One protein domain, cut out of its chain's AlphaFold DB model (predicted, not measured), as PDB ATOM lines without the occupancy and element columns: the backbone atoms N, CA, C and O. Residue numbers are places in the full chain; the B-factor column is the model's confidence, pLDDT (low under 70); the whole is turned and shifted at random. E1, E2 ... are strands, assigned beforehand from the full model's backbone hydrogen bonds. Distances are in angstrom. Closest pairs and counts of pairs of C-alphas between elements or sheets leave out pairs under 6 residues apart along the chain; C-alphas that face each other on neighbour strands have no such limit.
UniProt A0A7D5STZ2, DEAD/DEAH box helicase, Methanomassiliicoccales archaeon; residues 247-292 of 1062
ATOM      1  N   LYS A 247       1.133   3.881  83.830       90.81
ATOM      2  CA  LYS A 247       0.407   2.603  83.837       90.81
ATOM      3  C   LYS A 247       1.341   1.507  84.337       90.81
ATOM      4  O   LYS A 247       2.552   1.582  84.136       90.81
ATOM      5  N   ARG A 248       0.794   0.454  84.937       90.44
ATOM      6  CA  ARG A 248       1.578  -0.659  85.492       90.44
ATOM      7  C   ARG A 248       2.502  -1.307  84.452       90.44
ATOM      8  O   ARG A 248       3.619  -1.685  84.786       90.44
ATOM      9  N   ALA A 249       2.063  -1.377  83.194       91.44
ATOM     10  CA  ALA A 249       2.847  -1.914  82.080       91.44
ATOM     11  C   ALA A 249       4.064  -1.047  81.684       91.44
ATOM     12  O   ALA A 249       5.016  -1.561  81.108       91.44
ATOM     13  N   GLU A 250       4.053   0.253  81.994       91.94
ATOM     14  CA  GLU A 250       5.104   1.214  81.610       91.94
ATOM     15  C   GLU A 250       6.225   1.328  82.660       91.94
ATOM     16  O   GLU A 250       7.268   1.930  82.394       91.94
ATOM     17  N   ILE A 251       6.010   0.784  83.862       91.69
ATOM     18  CA  ILE A 251       6.979   0.805  84.964       91.69
ATOM     19  C   ILE A 251       8.113  -0.177  84.653       91.69
ATOM     20  O   ILE A 251       7.848  -1.316  84.267       91.69
ATOM     21  N   ARG A 252       9.371   0.232  84.836       92.75
ATOM     22  CA  ARG A 252      10.554  -0.625  84.637       92.75
ATOM     23  C   ARG A 252      11.225  -0.934  85.970       92.75
ATOM     24  O   ARG A 252      11.221  -0.096  86.865       92.75
ATOM     25  N   ASP A 253      11.804  -2.122  86.088       93.88
ATOM     26  CA  ASP A 253      12.534  -2.491  87.301       93.88
ATOM     27  C   ASP A 253      13.837  -1.686  87.392       93.88
ATOM     28  O   ASP A 253      14.446  -1.343  86.377       93.88
ATOM     29  N   GLY A 254      14.218  -1.313  88.613       89.25
ATOM     30  CA  GLY A 254      15.330  -0.401  88.889       89.25
ATOM     31  C   GLY A 254      15.010   1.084  88.674       89.25
ATOM     32  O   GLY A 254      15.798   1.934  89.078       89.25
ATOM     33  N   GLU A 255      13.855   1.434  88.094       89.88
ATOM     34  CA  GLU A 255      13.455   2.835  87.933       89.88
ATOM     35  C   GLU A 255      13.211   3.502  89.296       89.88
ATOM     36  O   GLU A 255      12.553   2.936  90.168       89.88
ATOM     37  N   ILE A 256      13.715   4.726  89.476       89.69
ATOM     38  CA  ILE A 256      13.557   5.502  90.710       89.69
ATOM     39  C   ILE A 256      12.092   5.906  90.919       89.69
ATOM     40  O   ILE A 256      11.465   6.541  90.065       89.69
ATOM     41  N   PHE A 257      11.558   5.634  92.108       89.69
ATOM     42  CA  PHE A 257      10.227   6.075  92.502       89.69
ATOM     43  C   PHE A 257      10.265   7.531  92.980       89.69
ATOM     44  O   PHE A 257      10.485   7.823  94.154       89.69
ATOM     45  N   ARG A 258      10.054   8.467  92.044       83.06
ATOM     46  CA  ARG A 258       9.838   9.909  92.311       83.06
ATOM     47  C   ARG A 258      10.958  10.632  93.080       83.06
ATOM     48  O   ARG A 258      10.745  11.754  93.523       83.06
ATOM     49  N   GLY A 259      12.135  10.020  93.222       80.81
ATOM     50  CA  GLY A 259      13.227  10.546  94.047       80.81
ATOM     51  C   GLY A 259      12.959  10.447  95.554       80.81
ATOM     52  O   GLY A 259      13.653  11.084  96.339       80.81
ATOM     53  N   ILE A 260      11.951   9.673  95.970       87.06
ATOM     54  CA  ILE A 260      11.547   9.553  97.374       87.06
ATOM     55  C   ILE A 260      12.490   8.601  98.114       87.06
ATOM     56  O   ILE A 260      12.812   7.519  97.622       87.06
ATOM     57  N   LYS A 261      12.905   8.994  99.320       87.69
ATOM     58  CA  LYS A 261      13.760   8.196 100.208       87.69
ATOM     59  C   LYS A 261      12.962   7.139 100.971       87.69
ATOM     60  O   LYS A 261      11.788   7.329 101.281       87.69
ATOM     61  N   CYS A 262      13.611   6.023 101.275       90.62
ATOM     62  CA  CYS A 262      13.037   4.950 102.074       90.62
ATOM     63  C   CYS A 262      12.808   5.417 103.524       90.62
ATOM     64  O   CYS A 262      13.720   6.001 104.110       90.62
ATOM     65  N   PRO A 263      11.652   5.108 104.143       90.25
ATOM     66  CA  PRO A 263      11.365   5.502 105.525       90.25
ATOM     67  C   PRO A 263      12.300   4.863 106.567       90.25
ATOM     68  O   PRO A 263      12.453   5.418 107.655       90.25
ATOM     69  N   HIS A 264      12.952   3.744 106.230       89.56
ATOM     70  CA  HIS A 264      13.895   3.027 107.098       89.56
ATOM     71  C   HIS A 264      15.375   3.300 106.779       89.56
ATOM     72  O   HIS A 264      16.249   2.916 107.552       89.56
ATOM     73  N   HIS A 265      15.678   3.917 105.630       89.62
ATOM     74  CA  HIS A 265      17.047   4.107 105.143       89.62
ATOM     75  C   HIS A 265      17.206   5.499 104.515       89.62
ATOM     76  O   HIS A 265      16.979   5.669 103.317       89.62
ATOM     77  N   ASP A 266      17.646   6.478 105.309       76.25
ATOM     78  CA  ASP A 266      17.645   7.907 104.944       76.25
ATOM     79  C   ASP A 266      18.512   8.277 103.717       76.25
ATOM     80  O   ASP A 266      18.325   9.333 103.109       76.25
ATOM     81  N   GLU A 267      19.456   7.424 103.315       80.75
ATOM     82  CA  GLU A 267      20.288   7.636 102.119       80.75
ATOM     83  C   GLU A 267      19.807   6.857 100.886       80.75
ATOM     84  O   GLU A 267      20.313   7.071  99.788       80.75
ATOM     85  N   GLN A 268      18.827   5.961 101.041       88.88
ATOM     86  CA  GLN A 268      18.376   5.085  99.965       88.88
ATOM     87  C   GLN A 268      17.118   5.632  99.295       88.88
ATOM     88  O   GLN A 268      16.053   5.708  99.910       88.88
ATOM     89  N   THR A 269      17.204   5.909  97.998       90.25
ATOM     90  CA  THR A 269      16.031   6.210  97.170       90.25
ATOM     91  C   THR A 269      15.247   4.932  96.869       90.25
ATOM     92  O   THR A 269      15.833   3.882  96.589       90.25
ATOM     93  N   LEU A 270      13.920   5.018  96.926       92.44
ATOM     94  CA  LEU A 270      13.012   3.945  96.539       92.44
ATOM     95  C   LEU A 270      13.051   3.728  95.024       92.44
ATOM     96  O   LEU A 270      13.177   4.677  94.244       92.44
ATOM     97  N   SER A 271      12.900   2.478  94.604       94.00
ATOM     98  CA  SER A 271      12.838   2.096  93.195       94.00
ATOM     99  C   SER A 271      11.674   1.147  92.942       94.00
ATOM    100  O   SER A 271      10.960   0.749  93.862       94.00
ATOM    101  N   PHE A 272      11.476   0.776  91.685       94.50
ATOM    102  CA  PHE A 272      10.545  -0.276  91.313       94.50
ATOM    103  C   PHE A 272      11.238  -1.639  91.212       94.50
ATOM    104  O   PHE A 272      12.340  -1.739  90.675       94.50
ATOM    105  N   LEU A 273      10.571  -2.680  91.705       94.69
ATOM    106  CA  LEU A 273      10.882  -4.091  91.455       94.69
ATOM    107  C   LEU A 273       9.554  -4.845  91.326       94.69
ATOM    108  O   LEU A 273       8.639  -4.615  92.118       94.69
ATOM    109  N   ASP A 274       9.397  -5.687  90.304       91.75
ATOM    110  CA  ASP A 274       8.136  -6.380  89.986       91.75
ATOM    111  C   ASP A 274       6.929  -5.431  89.885       91.75
ATOM    112  O   ASP A 274       5.807  -5.737  90.307       91.75
ATOM    113  N   LYS A 275       7.162  -4.230  89.340       90.94
ATOM    114  CA  LYS A 275       6.170  -3.139  89.237       90.94
ATOM    115  C   LYS A 275       5.634  -2.620  90.582       90.94
ATOM    116  O   LYS A 275       4.617  -1.925  90.596       90.94
ATOM    117  N   ARG A 276       6.288  -2.935  91.700       92.88
ATOM    118  CA  ARG A 276       5.944  -2.472  93.053       92.88
ATOM    119  C   ARG A 276       7.050  -1.592  93.612       92.88
ATOM    120  O   ARG A 276       8.188  -1.658  93.154       92.88
ATOM    121  N   VAL A 277       6.704  -0.750  94.583       94.75
ATOM    122  CA  VAL A 277       7.691   0.103  95.251       94.75
ATOM    123  C   VAL A 277       8.540  -0.765  96.172       94.75
ATOM    124  O   VAL A 277       8.012  -1.511  96.995       94.75
ATOM    125  N   TYR A 278       9.852  -0.676  96.008       95.75
ATOM    126  CA  TYR A 278      10.838  -1.541  96.637       95.75
ATOM    127  C   TYR A 278      11.958  -0.709  97.259       95.75
ATOM    128  O   TYR A 278      12.366   0.322  96.717       95.75
ATOM    129  N   CYS A 279      12.458  -1.167  98.406       95.50
ATOM    130  CA  CYS A 279      13.663  -0.639  99.026       95.50
ATOM    131  C   CYS A 279      14.878  -1.489  98.615       95.50
ATOM    132  O   CYS A 279      15.010  -2.612  99.105       95.50
ATOM    133  N   PRO A 280      15.819  -0.955  97.809       92.25
ATOM    134  CA  PRO A 280      17.010  -1.700  97.395       92.25
ATOM    135  C   PRO A 280      17.913  -2.141  98.546       92.25
ATOM    136  O   PRO A 280      18.469  -3.230  98.497       92.25
ATOM    137  N   LYS A 281      18.044  -1.308  99.586       93.44
ATOM    138  CA  LYS A 281      18.913  -1.576 100.742       93.44
ATOM    139  C   LYS A 281      18.276  -2.528 101.756       93.44
ATOM    140  O   LYS A 281      18.958  -3.361 102.335       93.44
ATOM    141  N   GLY A 282      16.974  -2.375 101.991       89.94
ATOM    142  CA  GLY A 282      16.226  -3.154 102.980       89.94
ATOM    143  C   GLY A 282      15.595  -4.430 102.438       89.94
ATOM    144  O   GLY A 282      14.968  -5.152 103.205       89.94
ATOM    145  N   HIS A 283      15.694  -4.665 101.131       93.06
ATOM    146  CA  HIS A 283      15.156  -5.823 100.423       93.06
ATOM    147  C   HIS A 283      13.674  -6.152 100.683       93.06
ATOM    148  O   HIS A 283      13.284  -7.317 100.678       93.06
ATOM    149  N   HIS A 284      12.828  -5.138 100.868       93.38
ATOM    150  CA  HIS A 284      11.390  -5.305 101.108       93.38
ATOM    151  C   HIS A 284      10.549  -4.376 100.222       93.38
ATOM    152  O   HIS A 284      11.019  -3.330  99.759       93.38
ATOM    153  N   TYR A 285       9.293  -4.766  99.998       94.81
ATOM    154  CA  TYR A 285       8.299  -3.966  99.285       94.81
ATOM    155  C   TYR A 285       7.544  -3.054 100.251       94.81
ATOM    156  O   TYR A 285       7.294  -3.418 101.398       94.81
ATOM    157  N   LEU A 286       7.144  -1.882  99.764       94.56
ATOM    158  CA  LEU A 286       6.252  -0.967 100.471       94.56
ATOM    159  C   LEU A 286       4.861  -1.049  99.833       94.56
ATOM    160  O   LEU A 286       4.448  -0.165  99.084       94.56
ATOM    161  N   ASP A 287       4.151  -2.151 100.095       92.25
ATOM    162  CA  ASP A 287       2.883  -2.489  99.423       92.25
ATOM    163  C   ASP A 287       1.715  -1.546  99.784       92.25
ATOM    164  O   ASP A 287       0.714  -1.508  99.071       92.25
ATOM    165  N   PHE A 288       1.846  -0.737 100.842       94.62
ATOM    166  CA  PHE A 288       0.867   0.305 101.180       94.62
ATOM    167  C   PHE A 288       0.924   1.526 100.235       94.62
ATOM    168  O   PHE A 288       0.098   2.435 100.346       94.62
ATOM    169  N   ILE A 289       1.899   1.566  99.314       95.56
ATOM    170  CA  ILE A 289       2.067   2.637  98.331       95.56
ATOM    171  C   ILE A 289       1.438   2.239  96.993       95.56
ATOM    172  O   ILE A 289       1.962   1.413  96.239       95.56
ATOM    173  N   ASN A 290       0.361   2.926  96.627       93.12
ATOM    174  CA  ASN A 290      -0.254   2.827  95.311       93.12
ATOM    175  C   ASN A 290       0.508   3.694  94.299       93.12
ATOM    176  O   ASN A 290       0.480   4.925  94.351       93.12
ATOM    177  N   SER A 291       1.190   3.045  93.355       89.88
ATOM    178  CA  SER A 291       2.174   3.689  92.473       89.88
ATOM    179  C   SER A 291       1.786   3.742  90.990       89.88
ATOM    180  O   SER A 291       2.532   4.299  90.184       89.88
ATOM    181  N   SER A 292       0.631   3.183  90.607       92.06
ATOM    182  CA  SER A 292       0.194   3.107  89.204       92.06
ATOM    183  C   SER A 292      -1.275   3.477  89.005       92.06
ATOM    184  O   SER A 292      -2.116   3.245  89.876       92.06
TER     185      SER A 292
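Overview. This is residues 247 to 292 of the 1062 residues of the protein "DEAD/DEAH box helicase" of Methanomassiliicoccales archaeon (UniProt A0A7D5STZ2). A small meander of three strands makes two hairpins that share the bent strand E2, and after E3 an unnamed tail, residues 280 to 292, folds back toward the first printed residues. The printed part has 46 residues and no named helix. Strands E1, E2, E3 follow in chain and sheet order, antiparallel; the class is all strand, with 20 residues in named elements, under half. It is compact, radius of gyration of the C-alphas 9.7 A, with an elongated outline of 29 by 17 by 15 A.

Along the chain. E1, residues 256 to 262, begins at C-alpha 256 (13.557, 5.502, 90.710) and spans 11.4 A. E2, residues 265 to 273, spans 17.1 A. E3, residues 276 to 279, spans 9.9 A to C-alpha 279 (13.663, -0.639, 99.026).

Arrangement. E2, the inner strand, bends by 73 degrees at residue 268. In its hairpin with E1, N 257 and O 270 are 2.8 A apart. In its hairpin with E3, N 278 and O 271 are 2.8 A apart. Residues 278 to 279 of E3 also pair, antiparallel, with residues 284 to 285.

Size, cuts and confidence. C-alphas 247 and 292 are 5.4 A apart. The printed part has no cut, both links are tight, and no printed residue is under 70 in pLDDT.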